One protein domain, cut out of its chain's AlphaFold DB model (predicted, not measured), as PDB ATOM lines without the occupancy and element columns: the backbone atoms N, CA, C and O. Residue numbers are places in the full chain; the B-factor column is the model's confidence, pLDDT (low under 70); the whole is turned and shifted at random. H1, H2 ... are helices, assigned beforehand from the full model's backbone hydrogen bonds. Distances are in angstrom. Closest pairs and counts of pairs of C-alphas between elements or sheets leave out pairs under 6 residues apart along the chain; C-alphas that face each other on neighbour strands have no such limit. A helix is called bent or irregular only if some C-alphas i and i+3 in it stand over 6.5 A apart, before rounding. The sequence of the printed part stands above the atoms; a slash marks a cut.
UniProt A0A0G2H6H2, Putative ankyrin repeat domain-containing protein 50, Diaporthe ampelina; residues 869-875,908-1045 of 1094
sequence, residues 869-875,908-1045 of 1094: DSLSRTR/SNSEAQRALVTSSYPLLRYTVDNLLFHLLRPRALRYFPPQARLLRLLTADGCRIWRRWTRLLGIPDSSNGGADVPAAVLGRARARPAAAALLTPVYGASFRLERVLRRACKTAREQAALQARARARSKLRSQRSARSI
ATOM      1  N   ASP A 869      33.743  -7.295  -0.608       90.06
ATOM      2  CA  ASP A 869      34.435  -6.807   0.601       90.06
ATOM      3  C   ASP A 869      34.647  -7.875   1.681       90.06
ATOM      4  O   ASP A 869      35.603  -7.776   2.457       90.06
ATOM      5  N   SER A 870      33.827  -8.926   1.703       83.69
ATOM      6  CA  SER A 870      34.027 -10.120   2.539       83.69
ATOM      7  C   SER A 870      35.419 -10.730   2.317       83.69
ATOM      8  O   SER A 870      36.180 -10.932   3.267       83.69
ATOM      9  N   LEU A 871      35.811 -10.871   1.046       80.12
ATOM     10  CA  LEU A 871      37.107 -11.392   0.589       80.12
ATOM     11  C   LEU A 871      38.292 -10.568   1.105       80.12
ATOM     12  O   LEU A 871      39.408 -11.071   1.249       80.12
ATOM     13  N   SER A 872      38.057  -9.293   1.419       76.19
ATOM     14  CA  SER A 872      39.074  -8.376   1.934       76.19
ATOM     15  C   SER A 872      39.283  -8.508   3.453       76.19
ATOM     16  O   SER A 872      40.343  -8.121   3.953       76.19
ATOM     17  N   ARG A 873      38.346  -9.107   4.205       73.38
ATOM     18  CA  ARG A 873      38.351  -9.105   5.686       73.38
ATOM     19  C   ARG A 873      38.906 -10.372   6.357       73.38
ATOM     20  O   ARG A 873      39.411 -10.263   7.479       73.38
ATOM     21  N   THR A 874      38.863 -11.525   5.685       59.22
ATOM     22  CA  THR A 874      39.033 -12.883   6.263       59.22
ATOM     23  C   THR A 874      40.303 -13.147   7.081       59.22
ATOM     24  O   THR A 874      40.275 -13.989   7.968       59.22
ATOM     25  N   ARG A 875      41.407 -12.420   6.861       61.22
ATOM     26  CA  ARG A 875      42.673 -12.625   7.600       61.22
ATOM     27  C   ARG A 875      42.812 -11.887   8.940       61.22
ATOM     28  O   ARG A 875      43.803 -12.099   9.627       61.22
ATOM     29  N   SER A 908      46.353 -23.862   1.956       79.06
ATOM     30  CA  SER A 908      45.499 -24.687   1.089       79.06
ATOM     31  C   SER A 908      44.017 -24.309   1.208       79.06
ATOM     32  O   SER A 908      43.381 -23.975   0.209       79.06
ATOM     33  N   ASN A 909      43.483 -24.197   2.431       82.50
ATOM     34  CA  ASN A 909      42.098 -23.762   2.653       82.50
ATOM     35  C   ASN A 909      41.847 -22.342   2.092       82.50
ATOM     36  O   ASN A 909      40.849 -22.090   1.419       82.50
ATOM     37  N   SER A 910      42.799 -21.413   2.254       75.81
ATOM     38  CA  SER A 910      42.686 -20.071   1.655       75.81
ATOM     39  C   SER A 910      42.747 -20.064   0.118       75.81
ATOM     40  O   SER A 910      42.239 -19.139  -0.515       75.81
ATOM     41  N   GLU A 911      43.362 -21.068  -0.508       80.56
ATOM     42  CA  GLU A 911      43.353 -21.272  -1.961       80.56
ATOM     43  C   GLU A 911      42.038 -21.899  -2.421       80.56
ATOM     44  O   GLU A 911      41.415 -21.354  -3.331       80.56
ATOM     45  N   ALA A 912      41.542 -22.922  -1.722       82.38
ATOM     46  CA  ALA A 912      40.232 -23.522  -1.963       82.38
ATOM     47  C   ALA A 912      39.091 -22.492  -1.854       82.38
ATOM     48  O   ALA A 912      38.269 -22.393  -2.759       82.38
ATOM     49  N   GLN A 913      39.080 -21.639  -0.822       80.44
ATOM     50  CA  GLN A 913      38.089 -20.561  -0.681       80.44
ATOM     51  C   GLN A 913      38.155 -19.537  -1.825       80.44
ATOM     52  O   GLN A 913      37.124 -19.030  -2.269       80.44
ATOM     53  N   ARG A 914      39.355 -19.228  -2.333       81.56
ATOM     54  CA  ARG A 914      39.522 -18.325  -3.485       81.56
ATOM     55  C   ARG A 914      39.071 -18.979  -4.785       81.56
ATOM     56  O   ARG A 914      38.397 -18.322  -5.576       81.56
ATOM     57  N   ALA A 915      39.391 -20.255  -4.985       84.50
ATOM     58  CA  ALA A 915      38.906 -21.042  -6.113       84.50
ATOM     59  C   ALA A 915      37.372 -21.138  -6.094       84.50
ATOM     60  O   ALA A 915      36.740 -20.874  -7.111       84.50
ATOM     61  N   LEU A 916      36.772 -21.388  -4.924       85.94
ATOM     62  CA  LEU A 916      35.324 -21.420  -4.735       85.94
ATOM     63  C   LEU A 916      34.692 -20.086  -5.147       85.94
ATOM     64  O   LEU A 916      33.894 -20.056  -6.076       85.94
ATOM     65  N   VAL A 917      35.120 -18.966  -4.558       82.31
ATOM     66  CA  VAL A 917      34.566 -17.638  -4.876       82.31
ATOM     67  C   VAL A 917      34.763 -17.259  -6.346       82.31
ATOM     68  O   VAL A 917      33.840 -16.750  -6.978       82.31
ATOM     69  N   THR A 918      35.941 -17.509  -6.921       83.94
ATOM     70  CA  THR A 918      36.185 -17.217  -8.346       83.94
ATOM     71  C   THR A 918      35.432 -18.169  -9.282       83.94
ATOM     72  O   THR A 918      35.148 -17.793 -10.417       83.94
ATOM     73  N   SER A 919      35.032 -19.358  -8.819       81.88
ATOM     74  CA  SER A 919      34.111 -20.243  -9.542       81.88
ATOM     75  C   SER A 919      32.642 -19.809  -9.423       81.88
ATOM     76  O   SER A 919      31.906 -19.924 -10.399       81.88
ATOM     77  N   SER A 920      32.230 -19.239  -8.280       82.06
ATOM     78  CA  SER A 920      30.886 -18.670  -8.068       82.06
ATOM     79  C   SER A 920      30.664 -17.360  -8.828       82.06
ATOM     80  O   SER A 920      29.534 -17.047  -9.195       82.06
ATOM     81  N   TYR A 921      31.736 -16.604  -9.093       87.62
ATOM     82  CA  TYR A 921      31.714 -15.384  -9.904       87.62
ATOM     83  C   TYR A 921      32.673 -15.516 -11.095       87.62
ATOM     84  O   TYR A 921      33.776 -14.969 -11.062       87.62
ATOM     85  N   PRO A 922      32.289 -16.213 -12.177       86.94
ATOM     86  CA  PRO A 922      33.208 -16.481 -13.281       86.94
ATOM     87  C   PRO A 922      33.727 -15.220 -13.999       86.94
ATOM     88  O   PRO A 922      34.902 -15.166 -14.362       86.94
ATOM     89  N   LEU A 923      32.922 -14.149 -14.092       94.94
ATOM     90  CA  LEU A 923      33.395 -12.848 -14.586       94.94
ATOM     91  C   LEU A 923      34.501 -12.270 -13.685       94.94
ATOM     92  O   LEU A 923      35.434 -11.657 -14.189       94.94
ATOM     93  N   LEU A 924      34.468 -12.526 -12.369       95.25
ATOM     94  CA  LEU A 924      35.521 -12.085 -11.444       95.25
ATOM     95  C   LEU A 924      36.827 -12.813 -11.744       95.25
ATOM     96  O   LEU A 924      37.879 -12.179 -11.763       95.25
ATOM     97  N   ARG A 925      36.760 -14.120 -12.024       94.00
ATOM     98  CA  ARG A 925      37.920 -14.906 -12.458       94.00
ATOM     99  C   ARG A 925      38.513 -14.345 -13.747       94.00
ATOM    100  O   ARG A 925      39.702 -14.037 -13.775       94.00
ATOM    101  N   TYR A 926      37.683 -14.145 -14.772       95.62
ATOM    102  CA  TYR A 926      38.109 -13.539 -16.033       95.62
ATOM    103  C   TYR A 926      38.774 -12.174 -15.804       95.62
ATOM    104  O   TYR A 926      39.859 -11.919 -16.324       95.62
ATOM    105  N   THR A 927      38.147 -11.308 -15.006       96.19
ATOM    106  CA  THR A 927      38.643  -9.966 -14.698       96.19
ATOM    107  C   THR A 927      39.986 -10.009 -13.971       96.19
ATOM    108  O   THR A 927      40.899  -9.275 -14.338       96.19
ATOM    109  N   VAL A 928      40.136 -10.876 -12.966       95.19
ATOM    110  CA  VAL A 928      41.378 -11.044 -12.194       95.19
ATOM    111  C   VAL A 928      42.529 -11.510 -13.083       95.19
ATOM    112  O   VAL A 928      43.621 -10.937 -13.002       95.19
ATOM    113  N   ASP A 929      42.271 -12.495 -13.946       94.06
ATOM    114  CA  ASP A 929      43.270 -13.108 -14.824       94.06
ATOM    115  C   ASP A 929      43.665 -12.199 -16.003       94.06
ATOM    116  O   ASP A 929      44.827 -12.193 -16.415       94.06
ATOM    117  N   ASN A 930      42.727 -11.402 -16.531       95.62
ATOM    118  CA  ASN A 930      42.916 -10.623 -17.761       95.62
ATOM    119  C   ASN A 930      43.057  -9.104 -17.554       95.62
ATOM    120  O   ASN A 930      43.230  -8.380 -18.537       95.62
ATOM    121  N   LEU A 931      43.061  -8.593 -16.315       96.69
ATOM    122  CA  LEU A 931      43.207  -7.151 -16.048       96.69
ATOM    123  C   LEU A 931      44.459  -6.551 -16.713       96.69
ATOM    124  O   LEU A 931      44.384  -5.500 -17.346       96.69
ATOM    125  N   LEU A 932      45.608  -7.229 -16.605       96.31
ATOM    126  CA  LEU A 932      46.856  -6.759 -17.221       96.31
ATOM    127  C   LEU A 932      46.894  -6.935 -18.741       96.31
ATOM    128  O   LEU A 932      47.625  -6.202 -19.400       96.31
ATOM    129  N   PHE A 933      46.104  -7.852 -19.303       96.00
ATOM    130  CA  PHE A 933      45.929  -7.933 -20.749       96.00
ATOM    131  C   PHE A 933      45.198  -6.681 -21.247       96.00
ATOM    132  O   PHE A 933      45.763  -5.926 -22.034       96.00
ATOM    133  N   HIS A 934      44.013  -6.381 -20.705       96.38
ATOM    134  CA  HIS A 934      43.237  -5.194 -21.094       96.38
ATOM    135  C   HIS A 934      43.963  -3.877 -20.790       96.38
ATOM    136  O   HIS A 934      43.850  -2.932 -21.561       96.38
ATOM    137  N   LEU A 935      44.788  -3.827 -19.738       96.19
ATOM    138  CA  LEU A 935      45.641  -2.670 -19.441       96.19
ATOM    139  C   LEU A 935      46.737  -2.433 -20.495       96.19
ATOM    140  O   LEU A 935      47.100  -1.288 -20.751       96.19
ATOM    141  N   LEU A 936      47.309  -3.496 -21.068       95.25
ATOM    142  CA  LEU A 936      48.485  -3.425 -21.947       95.25
ATOM    143  C   LEU A 936      48.160  -3.577 -23.440       95.25
ATOM    144  O   LEU A 936      49.075  -3.518 -24.265       95.25
ATOM    145  N   ARG A 937      46.891  -3.797 -23.804       94.88
ATOM    146  CA  ARG A 937      46.452  -3.850 -25.206       94.88
ATOM    147  C   ARG A 937      46.365  -2.468 -25.866       94.88
ATOM    148  O   ARG A 937      46.929  -2.367 -26.956       94.88
ATOM    149  N   PRO A 938      45.781  -1.418 -25.242       94.75
ATOM    150  CA  PRO A 938      45.795  -0.073 -25.808       94.75
ATOM    151  C   PRO A 938      47.221   0.434 -26.014       94.75
ATOM    152  O   PRO A 938      48.053   0.363 -25.102       94.75
ATOM    153  N   ARG A 939      47.522   0.978 -27.193       91.06
ATOM    154  CA  ARG A 939      48.887   1.370 -27.575       91.06
ATOM    155  C   ARG A 939      49.453   2.419 -26.633       91.06
ATOM    156  O   ARG A 939      50.570   2.252 -26.143       91.06
ATOM    157  N   ALA A 940      48.677   3.457 -26.323       89.75
ATOM    158  CA  ALA A 940      49.129   4.517 -25.425       89.75
ATOM    159  C   ALA A 940      49.514   3.967 -24.038       89.75
ATOM    160  O   ALA A 940      50.566   4.330 -23.520       89.75
ATOM    161  N   LEU A 941      48.750   3.021 -23.474       90.62
ATOM    162  CA  LEU A 941      49.084   2.392 -22.188       90.62
ATOM    163  C   LEU A 941      50.250   1.401 -22.281       90.62
ATOM    164  O   LEU A 941      51.033   1.288 -21.337       90.62
ATOM    165  N   ARG A 942      50.399   0.696 -23.406       90.19
ATOM    166  CA  ARG A 942      51.509  -0.239 -23.639       90.19
ATOM    167  C   ARG A 942      52.854   0.490 -23.653       90.19
ATOM    168  O   ARG A 942      53.779   0.115 -22.923       90.19
ATOM    169  N   TYR A 943      52.963   1.549 -24.453       87.25
ATOM    170  CA  TYR A 943      54.196   2.328 -24.594       87.25
ATOM    171  C   TYR A 943      54.382   3.337 -23.447       87.25
ATOM    172  O   TYR A 943      55.473   3.430 -22.883       87.25
ATOM    173  N   PHE A 944      53.319   4.024 -23.025       86.69
ATOM    174  CA  PHE A 944      53.363   5.118 -22.046       86.69
ATOM    175  C   PHE A 944      52.263   4.975 -20.973       86.69
ATOM    176  O   PHE A 944      51.373   5.821 -20.869       86.69
ATOM    177  N   PRO A 945      52.315   3.924 -20.126       88.88
ATOM    178  CA  PRO A 945      51.340   3.736 -19.057       88.88
ATOM    179  C   PRO A 945      51.362   4.956 -18.119       88.88
ATOM    180  O   PRO A 945      52.445   5.331 -17.649       88.88
ATOM    181  N   PRO A 946      50.208   5.571 -17.796       91.69
ATOM    182  CA  PRO A 946      50.130   6.779 -16.984       91.69
ATOM    183  C   PRO A 946      50.347   6.421 -15.508       91.69
ATOM    184  O   PRO A 946      49.410   6.335 -14.715       91.69
ATOM    185  N   GLN A 947      51.612   6.193 -15.142       93.06
ATOM    186  CA  GLN A 947      52.052   5.635 -13.855       93.06
ATOM    187  C   GLN A 947      51.420   6.337 -12.645       93.06
ATOM    188  O   GLN A 947      51.036   5.671 -11.688       93.06
ATOM    189  N   ALA A 948      51.260   7.664 -12.696       93.75
ATOM    190  CA  ALA A 948      50.623   8.438 -11.633       93.75
ATOM    191  C   ALA A 948      49.112   8.158 -11.502       93.75
ATOM    192  O   ALA A 948      48.633   7.978 -10.384       93.75
ATOM    193  N   ARG A 949      48.364   8.077 -12.615       94.50
ATOM    194  CA  ARG A 949      46.927   7.731 -12.611       94.50
ATOM    195  C   ARG A 949      46.723   6.275 -12.173       94.50
ATOM    196  O   ARG A 949      45.924   6.032 -11.278       94.50
ATOM    197  N   LEU A 950      47.530   5.338 -12.687       96.12
ATOM    198  CA  LEU A 950      47.511   3.932 -12.251       96.12
ATOM    199  C   LEU A 950      47.829   3.771 -10.759       96.12
ATOM    200  O   LEU A 950      47.174   2.991 -10.073       96.12
ATOM    201  N   LEU A 951      48.802   4.522 -10.234       96.38
ATOM    202  CA  LEU A 951      49.106   4.503  -8.806       96.38
ATOM    203  C   LEU A 951      47.948   5.068  -7.973       96.38
ATOM    204  O   LEU A 951      47.603   4.461  -6.962       96.38
ATOM    205  N   ARG A 952      47.334   6.190  -8.383       96.25
ATOM    206  CA  ARG A 952      46.146   6.748  -7.706       96.25
ATOM    207  C   ARG A 952      45.014   5.723  -7.669       96.25
ATOM    208  O   ARG A 952      44.560   5.391  -6.583       96.25
ATOM    209  N   LEU A 953      44.654   5.147  -8.817       96.62
ATOM    210  CA  LEU A 953      43.642   4.095  -8.947       96.62
ATOM    211  C   LEU A 953      43.913   2.899  -8.018       96.62
ATOM    212  O   LEU A 953      43.055   2.500  -7.237       96.62
ATOM    213  N   LEU A 954      45.127   2.341  -8.054       97.00
ATOM    214  CA  LEU A 954      45.486   1.192  -7.217       97.00
ATOM    215  C   LEU A 954      45.563   1.530  -5.720       97.00
ATOM    216  O   LEU A 954      45.458   0.618  -4.900       97.00
ATOM    217  N   THR A 955      45.736   2.803  -5.350       96.25
ATOM    218  CA  THR A 955      45.818   3.255  -3.948       96.25
ATOM    219  C   THR A 955      44.538   3.902  -3.403       96.25
ATOM    220  O   THR A 955      44.436   4.106  -2.187       96.25
ATOM    221  N   ALA A 956      43.539   4.129  -4.263       94.75
ATOM    222  CA  ALA A 956      42.200   4.607  -3.925       94.75
ATOM    223  C   ALA A 956      41.456   3.667  -2.957       94.75
ATOM    224  O   ALA A 956      41.788   2.483  -2.819       94.75
ATOM    225  N   ASP A 957      40.472   4.223  -2.245       93.06
ATOM    226  CA  ASP A 957      39.634   3.543  -1.242       93.06
ATOM    227  C   ASP A 957      40.428   2.722  -0.207       93.06
ATOM    228  O   ASP A 957      40.013   1.668   0.282       93.06
ATOM    229  N   GLY A 958      41.629   3.201   0.128       92.12
ATOM    230  CA  GLY A 958      42.570   2.481   0.975       92.12
ATOM    231  C   GLY A 958      43.198   1.278   0.262       92.12
ATOM    232  O   GLY A 958      43.143   0.160   0.775       92.12
ATOM    233  N   CYS A 959      43.753   1.475  -0.937       94.88
ATOM    234  CA  CYS A 959      44.302   0.420  -1.795       94.88
ATOM    235  C   CYS A 959      43.335  -0.761  -2.010       94.88
ATOM    236  O   CYS A 959      43.738  -1.924  -1.911       94.88
ATOM    237  N   ARG A 960      42.038  -0.494  -2.213       94.00
ATOM    238  CA  ARG A 960      41.004  -1.543  -2.223       94.00
ATOM    239  C   ARG A 960      41.109  -2.462  -3.433       94.00
ATOM    240  O   ARG A 960      41.245  -3.671  -3.250       94.00
ATOM    241  N   ILE A 961      41.128  -1.883  -4.635       95.69
ATOM    242  CA  ILE A 961      41.293  -2.617  -5.899       95.69
ATOM    243  C   ILE A 961      42.598  -3.420  -5.865       95.69
ATOM    244  O   ILE A 961      42.579  -4.621  -6.120       95.69
ATOM    245  N   TRP A 962      43.708  -2.797  -5.443       95.75
ATOM    246  CA  TRP A 962      45.002  -3.467  -5.279       95.75
ATOM    247  C   TRP A 962      44.926  -4.687  -4.350       95.75
ATOM    248  O   TRP A 962      45.193  -5.799  -4.799       95.75
ATOM    249  N   ARG A 963      44.519  -4.502  -3.083       93.50
ATOM    250  CA  ARG A 963      44.471  -5.587  -2.080       93.50
ATOM    251  C   ARG A 963      43.542  -6.724  -2.505       93.50
ATOM    252  O   ARG A 963      43.850  -7.891  -2.268       93.50
ATOM    253  N   ARG A 964      42.406  -6.396  -3.126       93.62
ATOM    254  CA  ARG A 964      41.438  -7.382  -3.610       93.62
ATOM    255  C   ARG A 964      42.000  -8.176  -4.787       93.62
ATOM    256  O   ARG A 964      41.978  -9.403  -4.745       93.62
ATOM    257  N   TRP A 965      42.542  -7.495  -5.795       95.44
ATOM    258  CA  TRP A 965      43.099  -8.128  -6.989       95.44
ATOM    259  C   TRP A 965      44.306  -9.020  -6.664       95.44
ATOM    260  O   TRP A 965      44.311 -10.183  -7.059       95.44
ATOM    261  N   THR A 966      45.273  -8.552  -5.862       94.31
ATOM    262  CA  THR A 966      46.429  -9.386  -5.475       94.31
ATOM    263  C   THR A 966      46.017 -10.607  -4.661       94.31
ATOM    264  O   THR A 966      46.544 -11.696  -4.887       94.31
ATOM    265  N   ARG A 967      45.042 -10.461  -3.753       92.00
ATOM    266  CA  ARG A 967      44.528 -11.587  -2.966       92.00
ATOM    267  C   ARG A 967      43.813 -12.615  -3.842       92.00
ATOM    268  O   ARG A 967      44.031 -13.809  -3.638       92.00
ATOM    269  N   LEU A 968      42.997 -12.167  -4.801       93.31
ATOM    270  CA  LEU A 968      42.306 -13.029  -5.768       93.31
ATOM    271  C   LEU A 968      43.287 -13.764  -6.697       93.31
ATOM    272  O   LEU A 968      43.086 -14.947  -6.944       93.31
ATOM    273  N   LEU A 969      44.396 -13.130  -7.104       92.81
ATOM    274  CA  LEU A 969      45.483 -13.729  -7.908       92.81
ATOM    275  C   LEU A 969      46.264 -14.878  -7.224       92.81
ATOM    276  O   LEU A 969      47.273 -15.354  -7.751       92.81
ATOM    277  N   GLY A 970      45.872 -15.300  -6.021       91.56
ATOM    278  CA  GLY A 970      46.617 -16.280  -5.228       91.56
ATOM    279  C   GLY A 970      47.707 -15.660  -4.341       91.56
ATOM    280  O   GLY A 970      48.148 -16.295  -3.384       91.56
ATOM    281  N   ILE A 971      48.093 -14.403  -4.569       91.81
ATOM    282  CA  ILE A 971      49.330 -13.832  -4.026       91.81
ATOM    283  C   ILE A 971      49.142 -13.429  -2.552       91.81
ATOM    284  O   ILE A 971      48.229 -12.662  -2.234       91.81
ATOM    285  N   PRO A 972      49.975 -13.937  -1.622       82.50
ATOM    286  CA  PRO A 972      49.825 -13.641  -0.207       82.50
ATOM    287  C   PRO A 972      50.196 -12.188   0.105       82.50
ATOM    288  O   PRO A 972      51.218 -11.674  -0.351       82.50
ATOM    289  N   ASP A 973      49.405 -11.551   0.974       76.75
ATOM    290  CA  ASP A 973      49.790 -10.297   1.624       76.75
ATOM    291  C   ASP A 973      51.065 -10.549   2.449       76.75
ATOM    292  O   ASP A 973      51.012 -11.164   3.516       76.75
ATOM    293  N   SER A 974      52.220 -10.129   1.927       63.53
ATOM    294  CA  SER A 974      53.550 -10.487   2.433       63.53
ATOM    295  C   SER A 974      53.948  -9.673   3.681       63.53
ATOM    296  O   SER A 974      54.905  -8.893   3.649       63.53
ATOM    297  N   SER A 975      53.187  -9.787   4.772       61.12
ATOM    298  CA  SER A 975      53.524  -9.150   6.060       61.12
ATOM    299  C   SER A 975      54.790  -9.735   6.687       61.12
ATOM    300  O   SER A 975      55.510  -9.030   7.388       61.12
ATOM    301  N   ASN A 976      55.066 -11.007   6.402       60.03
ATOM    302  CA  ASN A 976      56.224 -11.746   6.883       60.03
ATOM    303  C   ASN A 976      57.165 -11.893   5.675       60.03
ATOM    304  O   ASN A 976      56.728 -12.327   4.607       60.03
ATOM    305  N   GLY A 977      58.398 -11.392   5.805       60.34
ATOM    306  CA  GLY A 977      59.244 -11.005   4.669       60.34
ATOM    307  C   GLY A 977      59.632 -12.140   3.713       60.34
ATOM    308  O   GLY A 977      59.810 -13.278   4.126       60.34
ATOM    309  N   GLY A 978      59.790 -11.802   2.427       58.38
ATOM    310  CA  GLY A 978      60.344 -12.701   1.407       58.38
ATOM    311  C   GLY A 978      59.814 -12.417   0.001       58.38
ATOM    312  O   GLY A 978      60.557 -11.981  -0.871       58.38
ATOM    313  N   ALA A 979      58.515 -12.630  -0.223       72.31
ATOM    314  CA  ALA A 979      57.934 -12.583  -1.566       72.31
ATOM    315  C   ALA A 979      57.755 -11.153  -2.117       72.31
ATOM    316  O   ALA A 979      57.019 -10.330  -1.562       72.31
ATOM    317  N   ASP A 980      58.368 -10.889  -3.270       90.81
ATOM    318  CA  ASP A 980      58.176  -9.669  -4.054       90.81
ATOM    319  C   ASP A 980      56.818  -9.712  -4.782       90.81
ATOM    320  O   ASP A 980      56.697 -10.191  -5.909       90.81
ATOM    321  N   VAL A 981      55.761  -9.254  -4.099       92.56
ATOM    322  CA  VAL A 981      54.365  -9.257  -4.590       92.56
ATOM    323  C   VAL A 981      54.229  -8.722  -6.035       92.56
ATOM    324  O   VAL A 981      53.606  -9.405  -6.845       92.56
ATOM    325  N   PRO A 982      54.825  -7.573  -6.417       94.94
ATOM    326  CA  PRO A 982      54.923  -7.122  -7.812       94.94
ATOM    327  C   PRO A 982      55.471  -8.159  -8.799       94.94
ATOM    328  O   PRO A 982      54.869  -8.368  -9.852       94.94
ATOM    329  N   ALA A 983      56.572  -8.835  -8.464       94.06
ATOM    330  CA  ALA A 983      57.151  -9.868  -9.320       94.06
ATOM    331  C   ALA A 983      56.219 -11.086  -9.440       94.06
ATOM    332  O   ALA A 983      56.078 -11.636 -10.531       94.06
ATOM    333  N   ALA A 984      55.511 -11.455  -8.366       94.62
ATOM    334  CA  ALA A 984      54.503 -12.516  -8.391       94.62
ATOM    335  C   ALA A 984      53.282 -12.161  -9.268       94.62
ATOM    336  O   ALA A 984      52.809 -13.012 -10.023       94.62
ATOM    337  N   VAL A 985      52.807 -10.905  -9.235       95.06
ATOM    338  CA  VAL A 985      51.733 -10.407 -10.124       95.06
ATOM    339  C   VAL A 985      52.161 -10.522 -11.588       95.06
ATOM    340  O   VAL A 985      51.432 -11.074 -12.413       95.06
ATOM    341  N   LEU A 986      53.367 -10.050 -11.914       95.50
ATOM    342  CA  LEU A 986      53.898 -10.120 -13.276       95.50
ATOM    343  C   LEU A 986      54.203 -11.560 -13.711       95.50
ATOM    344  O   LEU A 986      54.005 -11.889 -14.875       95.50
ATOM    345  N   GLY A 987      54.628 -12.433 -12.795       94.94
ATOM    346  CA  GLY A 987      54.800 -13.866 -13.040       94.94
ATOM    347  C   GLY A 987      53.482 -14.554 -13.405       94.94
ATOM    348  O   GLY A 987      53.414 -15.239 -14.423       94.94
ATOM    349  N   ARG A 988      52.405 -14.298 -12.647       94.06
ATOM    350  CA  ARG A 988      51.056 -14.800 -12.969       94.06
ATOM    351  C   ARG A 988      50.556 -14.300 -14.325       94.06
ATOM    352  O   ARG A 988      50.010 -15.091 -15.086       94.06
ATOM    353  N   ALA A 989      50.801 -13.035 -14.668       93.50
ATOM    354  CA  ALA A 989      50.441 -12.505 -15.983       93.50
ATOM    355  C   ALA A 989      51.291 -13.097 -17.127       93.50
ATOM    356  O   ALA A 989      50.755 -13.399 -18.187       93.50
ATOM    357  N   ARG A 990      52.593 -13.337 -16.916       94.38
ATOM    358  CA  ARG A 990      53.463 -14.029 -17.890       94.38
ATOM    359  C   ARG A 990      53.077 -15.495 -18.114       94.38
ATOM    360  O   ARG A 990      53.333 -16.011 -19.192       94.38
ATOM    361  N   ALA A 991      52.433 -16.150 -17.148       94.19
ATOM    362  CA  ALA A 991      51.903 -17.504 -17.326       94.19
ATOM    363  C   ALA A 991      50.694 -17.571 -18.289       94.19
ATOM    364  O   ALA A 991      50.285 -18.662 -18.680       94.19
ATOM    365  N   ARG A 992      50.109 -16.428 -18.685       91.12
ATOM    366  CA  ARG A 992      49.031 -16.351 -19.684       91.12
ATOM    367  C   ARG A 992      49.603 -15.902 -21.042       91.12
ATOM    368  O   ARG A 992      50.075 -14.765 -21.124       91.12
ATOM    369  N   PRO A 993      49.519 -16.705 -22.126       90.69
ATOM    370  CA  PRO A 993      50.152 -16.384 -23.416       90.69
ATOM    371  C   PRO A 993      49.803 -14.994 -23.970       90.69
ATOM    372  O   PRO A 993      50.682 -14.257 -24.419       90.69
ATOM    373  N   ALA A 994      48.531 -14.597 -23.861       88.06
ATOM    374  CA  ALA A 994      48.031 -13.315 -24.354       88.06
ATOM    375  C   ALA A 994      48.664 -12.095 -23.651       88.06
ATOM    376  O   ALA A 994      48.907 -11.072 -24.292       88.06
ATOM    377  N   ALA A 995      48.961 -12.195 -22.350       90.94
ATOM    378  CA  ALA A 995      49.608 -11.130 -21.579       90.94
ATOM    379  C   ALA A 995      51.145 -11.230 -21.611       90.94
ATOM    380  O   ALA A 995      51.824 -10.202 -21.600       90.94
ATOM    381  N   ALA A 996      51.703 -12.442 -21.724       92.12
ATOM    382  CA  ALA A 996      53.139 -12.684 -21.849       92.12
ATOM    383  C   ALA A 996      53.762 -11.891 -23.010       92.12
ATOM    384  O   ALA A 996      54.744 -11.174 -22.808       92.12
ATOM    385  N   ALA A 997      53.134 -11.933 -24.192       90.94
ATOM    386  CA  ALA A 997      53.579 -11.204 -25.380       90.94
ATOM    387  C   ALA A 997      53.631  -9.672 -25.177       90.94
ATOM    388  O   ALA A 997      54.503  -8.997 -25.727       90.94
ATOM    389  N   LEU A 998      52.729  -9.114 -24.360       91.25
ATOM    390  CA  LEU A 998      52.654  -7.676 -24.062       91.25
ATOM    391  C   LEU A 998      53.667  -7.237 -22.992       91.25
ATOM    392  O   LEU A 998      54.118  -6.093 -23.002       91.25
ATOM    393  N   LEU A 999      54.035  -8.149 -22.086       91.56
ATOM    394  CA  LEU A 999      55.010  -7.937 -21.009       91.56
ATOM    395  C   LEU A 999      56.475  -8.123 -21.446       91.56
ATOM    396  O   LEU A 999      57.384  -7.969 -20.619       91.56
ATOM    397  N   THR A1000      56.709  -8.436 -22.724       86.00
ATOM    398  CA  THR A1000      58.046  -8.577 -23.315       86.00
ATOM    399  C   THR A1000      58.894  -7.306 -23.123       86.00
ATOM    400  O   THR A1000      58.380  -6.183 -23.203       86.00
ATOM    401  N   PRO A1001      60.208  -7.446 -22.851       72.25
ATOM    402  CA  PRO A1001      61.063  -6.325 -22.453       72.25
ATOM    403  C   PRO A1001      61.246  -5.271 -23.553       72.25
ATOM    404  O   PRO A1001      61.494  -4.116 -23.222       72.25
ATOM    405  N   VAL A1002      61.030  -5.639 -24.824       65.62
ATOM    406  CA  VAL A1002      61.067  -4.767 -26.020       65.62
ATOM    407  C   VAL A1002      60.294  -3.456 -25.823       65.62
ATOM    408  O   VAL A1002      60.691  -2.414 -26.331       65.62
ATOM    409  N   TYR A1003      59.208  -3.487 -25.047       66.62
ATOM    410  CA  TYR A1003      58.348  -2.325 -24.821       66.62
ATOM    411  C   TYR A1003      58.648  -1.579 -23.514       66.62
ATOM    412  O   TYR A1003      58.101  -0.501 -23.286       66.62
ATOM    413  N   GLY A1004      59.455  -2.144 -22.608       80.50
ATOM    414  CA  GLY A1004      59.697  -1.625 -21.253       80.50
ATOM    415  C   GLY A1004      58.459  -1.585 -20.336       80.50
ATOM    416  O   GLY A1004      58.530  -1.067 -19.219       80.50
ATOM    417  N   ALA A1005      57.319  -2.114 -20.793       85.62
ATOM    418  CA  ALA A1005      56.034  -2.039 -20.101       85.62
ATOM    419  C   ALA A1005      56.063  -2.769 -18.754       85.62
ATOM    420  O   ALA A1005      55.567  -2.242 -17.759       85.62
ATOM    421  N   SER A1006      56.719  -3.933 -18.708       90.88
ATOM    422  CA  SER A1006      56.925  -4.720 -17.491       90.88
ATOM    423  C   SER A1006      57.640  -3.920 -16.401       90.88
ATOM    424  O   SER A1006      57.084  -3.791 -15.317       90.88
ATOM    425  N   PHE A1007      58.785  -3.289 -16.685       90.69
ATOM    426  CA  PHE A1007      59.524  -2.474 -15.706       90.69
ATOM    427  C   PHE A1007      58.736  -1.250 -15.204       90.69
ATOM    428  O   PHE A1007      58.753  -0.939 -14.009       90.69
ATOM    429  N   ARG A1008      58.031  -0.540 -16.101       90.00
ATOM    430  CA  ARG A1008      57.203   0.624 -15.721       90.00
ATOM    431  C   ARG A1008      56.028   0.207 -14.840       90.00
ATOM    432  O   ARG A1008      55.760   0.857 -13.832       90.00
ATOM    433  N   LEU A1009      55.359  -0.887 -15.200       93.62
ATOM    434  CA  LEU A1009      54.276  -1.462 -14.417       93.62
ATOM    435  C   LEU A1009      54.796  -1.953 -13.059       93.62
ATOM    436  O   LEU A1009      54.255  -1.559 -12.034       93.62
ATOM    437  N   GLU A1010      55.895  -2.706 -13.024       94.75
ATOM    438  CA  GLU A1010      56.528  -3.201 -11.796       94.75
ATOM    439  C   GLU A1010      56.808  -2.076 -10.794       94.75
ATOM    440  O   GLU A1010      56.495  -2.214  -9.613       94.75
ATOM    441  N   ARG A1011      57.314  -0.924 -11.256       92.88
ATOM    442  CA  ARG A1011      57.526   0.266 -10.418       92.88
ATOM    443  C   ARG A1011      56.225   0.776  -9.784       92.88
ATOM    444  O   ARG A1011      56.213   1.089  -8.590       92.88
ATOM    445  N   VAL A1012      55.133   0.829 -10.550       95.94
ATOM    446  CA  VAL A1012      53.799   1.205 -10.045       95.94
ATOM    447  C   VAL A1012      53.297   0.179  -9.029       95.94
ATOM    448  O   VAL A1012      52.886   0.571  -7.939       95.94
ATOM    449  N   LEU A1013      53.396  -1.120  -9.333       96.25
ATOM    450  CA  LEU A1013      52.979  -2.202  -8.434       96.25
ATOM    451  C   LEU A1013      53.809  -2.198  -7.132       96.25
ATOM    452  O   LEU A1013      53.244  -2.332  -6.048       96.25
ATOM    453  N   ARG A1014      55.130  -1.966  -7.200       95.12
ATOM    454  CA  ARG A1014      56.018  -1.793  -6.030       95.12
ATOM    455  C   ARG A1014      55.566  -0.618  -5.160       95.12
ATOM    456  O   ARG A1014      55.482  -0.765  -3.939       95.12
ATOM    457  N   ARG A1015      55.226   0.530  -5.760       95.81
ATOM    458  CA  ARG A1015      54.748   1.701  -5.004       95.81
ATOM    459  C   ARG A1015      53.348   1.486  -4.420       95.81
ATOM    460  O   ARG A1015      53.161   1.815  -3.254       95.81
ATOM    461  N   ALA A1016      52.420   0.877  -5.160       95.94
ATOM    462  CA  ALA A1016      51.092   0.508  -4.662       95.94
ATOM    463  C   ALA A1016      51.183  -0.487  -3.490       95.94
ATOM    464  O   ALA A1016      50.557  -0.279  -2.454       95.94
ATOM    465  N   CYS A1017      52.049  -1.503  -3.598       95.44
ATOM    466  CA  CYS A1017      52.338  -2.448  -2.519       95.44
ATOM    467  C   CYS A1017      52.869  -1.744  -1.258       95.44
ATOM    468  O   CYS A1017      52.384  -2.007  -0.156       95.44
ATOM    469  N   LYS A1018      53.819  -0.808  -1.412       94.38
ATOM    470  CA  LYS A1018      54.340   0.011  -0.306       94.38
ATOM    471  C   LYS A1018      53.224   0.826   0.363       94.38
ATOM    472  O   LYS A1018      53.040   0.700   1.570       94.38
ATOM    473  N   THR A1019      52.429   1.568  -0.411       95.12
ATOM    474  CA  THR A1019      51.308   2.370   0.114       95.12
ATOM    475  C   THR A1019      50.251   1.503   0.811       95.12
ATOM    476  O   THR A1019      49.747   1.873   1.869       95.12
ATOM    477  N   ALA A1020      49.952   0.310   0.287       93.56
ATOM    478  CA  ALA A1020      49.008  -0.620   0.907       93.56
ATOM    479  C   ALA A1020      49.500  -1.144   2.268       93.56
ATOM    480  O   ALA A1020      48.701  -1.280   3.197       93.56
ATOM    481  N   ARG A1021      50.810  -1.397   2.417       91.69
ATOM    482  CA  ARG A1021      51.432  -1.757   3.705       91.69
ATOM    483  C   ARG A1021      51.399  -0.585   4.692       91.69
ATOM    484  O   ARG A1021      51.028  -0.782   5.846       91.69
ATOM    485  N   GLU A1022      51.718   0.629   4.236       94.12
ATOM    486  CA  GLU A1022      51.647   1.866   5.035       94.12
ATOM    487  C   GLU A1022      50.218   2.100   5.567       94.12
ATOM    488  O   GLU A1022      50.012   2.268   6.770       94.12
ATOM    489  N   GLN A1023      49.205   1.999   4.702       92.12
ATOM    490  CA  GLN A1023      47.796   2.117   5.091       92.12
ATOM    491  C   GLN A1023      47.331   0.987   6.020       92.12
ATOM    492  O   GLN A1023      46.592   1.247   6.971       92.12
ATOM    493  N   ALA A1024      47.770  -0.258   5.802       89.25
ATOM    494  CA  ALA A1024      47.466  -1.368   6.705       89.25
ATOM    495  C   ALA A1024      48.066  -1.142   8.107       89.25
ATOM    496  O   ALA A1024      47.385  -1.373   9.109       89.25
ATOM    497  N   ALA A1025      49.293  -0.619   8.191       90.69
ATOM    498  CA  ALA A1025      49.933  -0.254   9.454       90.69
ATOM    499  C   ALA A1025      49.198   0.898  10.165       90.69
ATOM    500  O   ALA A1025      48.978   0.830  11.375       90.69
ATOM    501  N   LEU A1026      48.744   1.921   9.430       93.56
ATOM    502  CA  LEU A1026      47.911   3.000   9.979       93.56
ATOM    503  C   LEU A1026      46.559   2.477  10.495       93.56
ATOM    504  O   LEU A1026      46.161   2.811  11.611       93.56
ATOM    505  N   GLN A1027      45.887   1.595   9.747       89.75
ATOM    506  CA  GLN A1027      44.641   0.947  10.178       89.75
ATOM    507  C   GLN A1027      44.852   0.074  11.427       89.75
ATOM    508  O   GLN A1027      44.027   0.099  12.342       89.75
ATOM    509  N   ALA A1028      45.971  -0.653  11.518       88.81
ATOM    510  CA  ALA A1028      46.337  -1.425  12.705       88.81
ATOM    511  C   ALA A1028      46.604  -0.519  13.922       88.81
ATOM    512  O   ALA A1028      46.052  -0.764  14.996       88.81
ATOM    513  N   ARG A1029      47.363   0.575  13.754       94.69
ATOM    514  CA  ARG A1029      47.606   1.589  14.801       94.69
ATOM    515  C   ARG A1029      46.303   2.241  15.280       94.69
ATOM    516  O   ARG A1029      46.106   2.390  16.485       94.69
ATOM    517  N   ALA A1030      45.385   2.574  14.370       93.56
ATOM    518  CA  ALA A1030      44.070   3.120  14.711       93.56
ATOM    519  C   ALA A1030      43.219   2.121  15.522       93.56
ATOM    520  O   ALA A1030      42.655   2.492  16.553       93.56
ATOM    521  N   ARG A1031      43.193   0.840  15.122       91.62
ATOM    522  CA  ARG A1031      42.525  -0.246  15.868       91.62
ATOM    523  C   ARG A1031      43.163  -0.502  17.241       91.62
ATOM    524  O   ARG A1031      42.450  -0.773  18.202       91.62
ATOM    525  N   ALA A1032      44.485  -0.396  17.364       92.88
ATOM    526  CA  ALA A1032      45.172  -0.505  18.652       92.88
ATOM    527  C   ALA A1032      44.806   0.666  19.584       92.88
ATOM    528  O   ALA A1032      44.463   0.448  20.746       92.88
ATOM    529  N   ARG A1033      44.783   1.903  19.062       95.31
ATOM    530  CA  ARG A1033      44.341   3.095  19.808       95.31
ATOM    531  C   ARG A1033      42.874   2.999  20.249       95.31
ATOM    532  O   ARG A1033      42.577   3.348  21.389       95.31
ATOM    533  N   SER A1034      41.964   2.491  19.411       93.56
ATOM    534  CA  SER A1034      40.557   2.311  19.808       93.56
ATOM    535  C   SER A1034      40.378   1.217  20.868       93.56
ATOM    536  O   SER A1034      39.652   1.439  21.839       93.56
ATOM    537  N   LYS A1035      41.107   0.092  20.770       92.56
ATOM    538  CA  LYS A1035      41.158  -0.936  21.828       92.56
ATOM    539  C   LYS A1035      41.674  -0.368  23.157       92.56
ATOM    540  O   LYS A1035      41.028  -0.569  24.182       92.56
ATOM    541  N   LEU A1036      42.768   0.399  23.147       94.00
ATOM    542  CA  LEU A1036      43.309   1.051  24.351       94.00
ATOM    543  C   LEU A1036      42.332   2.072  24.959       94.00
ATOM    544  O   LEU A1036      42.200   2.140  26.181       94.00
ATOM    545  N   ARG A1037      41.606   2.839  24.131       93.62
ATOM    546  CA  ARG A1037      40.564   3.772  24.603       93.62
ATOM    547  C   ARG A1037      39.388   3.029  25.247       93.62
ATOM    548  O   ARG A1037      38.935   3.443  26.310       93.62
ATOM    549  N   SER A1038      38.949   1.918  24.654       89.69
ATOM    550  CA  SER A1038      37.916   1.041  25.226       89.69
ATOM    551  C   SER A1038      38.359   0.443  26.570       89.69
ATOM    552  O   SER A1038      37.645   0.567  27.562       89.69
ATOM    553  N   GLN A1039      39.584  -0.087  26.657       89.44
ATOM    554  CA  GLN A1039      40.142  -0.619  27.908       89.44
ATOM    555  C   GLN A1039      40.290   0.448  29.005       89.44
ATOM    556  O   GLN A1039      39.995   0.166  30.167       89.44
ATOM    557  N   ARG A1040      40.704   1.680  28.666       87.69
ATOM    558  CA  ARG A1040      40.739   2.801  29.627       87.69
ATOM    559  C   ARG A1040      39.337   3.175  30.121       87.69
ATOM    560  O   ARG A1040      39.165   3.343  31.323       87.69
ATOM    561  N   SER A1041      38.344   3.229  29.230       84.94
ATOM    562  CA  SER A1041      36.941   3.478  29.601       84.94
ATOM    563  C   SER A1041      36.398   2.392  30.542       84.94
ATOM    564  O   SER A1041      35.890   2.693  31.619       84.94
ATOM    565  N   ALA A1042      36.616   1.115  30.207       80.56
ATOM    566  CA  ALA A1042      36.186  -0.019  31.027       80.56
ATOM    567  C   ALA A1042      36.858  -0.059  32.415       80.56
ATOM    568  O   ALA A1042      36.228  -0.473  33.388       80.56
ATOM    569  N   ARG A1043      38.117   0.391  32.534       79.12
ATOM    570  CA  ARG A1043      38.784   0.555  33.840       79.12
ATOM    571  C   ARG A1043      38.214   1.727  34.642       79.12
ATOM    572  O   ARG A1043      38.007   1.566  35.838       79.12
ATOM    573  N   SER A1044      37.897   2.851  33.994       75.44
ATOM    574  CA  SER A1044      37.335   4.040  34.657       75.44
ATOM    575  C   SER A1044      35.956   3.804  35.283       75.44
ATOM    576  O   SER A1044      35.625   4.460  36.262       75.44
ATOM    577  N   ILE A1045      35.157   2.880  34.738       69.31
ATOM    578  CA  ILE A1045      33.835   2.524  35.287       69.31
ATOM    579  C   ILE A1045      33.966   1.570  36.490       69.31
ATOM    580  O   ILE A1045      33.131   1.582  37.388       69.31
TER     581      ILE A1045
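This is residues 869 to 875 and 908 to 1045 of the 1094 residues of the protein "Putative ankyrin repeat domain-containing protein 50" of Diaporthe ampelina (UniProt A0A0G2H6H2). Look first for one long helix, H8: shorter crossed helices gather along its first part, and its residues 1028 to 1045 stick out as a free arm. H6 and the sharply bent H5 pack on H8, H3 packs on H6 and H7, and H2 lies on the side away from H8. The printed part is 145 residues with eight named helices, H1 to H8 in chain order, and no named strand: all helix. It is loose, radius of gyration of the C-alphas 18.0 A, spanning 66 by 33 by 26 A.

Start at H8, residues 1005 to 1045. H5, residues 947 to 968, was assigned as one helix by its hydrogen bonds but is bent, C-alphas 954 and 957 being 8.7 A apart; its arms H5a, to 954, and H5b, from 957, stand at 82 degrees. H5a touches residues 1008 to 1016 of H8 at a steep tilt of 40 degrees, the same way, closest at the C-alphas of Leu 951 and Val 1012, 5.9 A. H5b touches residues 1016 to 1023 of H8, C-alphas 959 and 1020 closest at 5.5 A. H6, residues 981 to 990, touches residues 1006 to 1017 of H8, C-alphas 982 and 1013 closest at 5.3 A. The hub H3, residues 922 to 936, touches H6 about perpendicular at 87 degrees, closest at C-alphas 932 and 989, 6.9 A, and H7, residues 993 to 996, closest at C-alphas 933 and 995, 4.9 A. With H2, residues 908 to 920, and H4, residues 939 to 943, H3 touches only at the corner, only just, with 3 pairs of C-alphas within 8 A each. H1, residues 869 to 873, only just touches H5b, with 3 such pairs. Every O i to N i+4 pair is within hydrogen-bond range in H2, H4, H5a, H6 and H8, against 9 of 11 in H3, 6 of 8 in H5b and 0 of 1 in H1, where 2 of 2 O i to N i+3 pairs are; H7 is too short.

Find C-alpha 1005 at (56.034, -2.039, -20.101); from there H8 runs 59.8 A to C-alpha 1045 at (33.835, 2.524, 35.287). H3 measures 21.9 A and H2 18.3 A.

Residues 876 to 907 are not printed, a 14.0 A gap between C-alphas 875 and 908. The link from H5 to H6 is long, and its residues 974 to 978 are among the ten with pLDDT under 70.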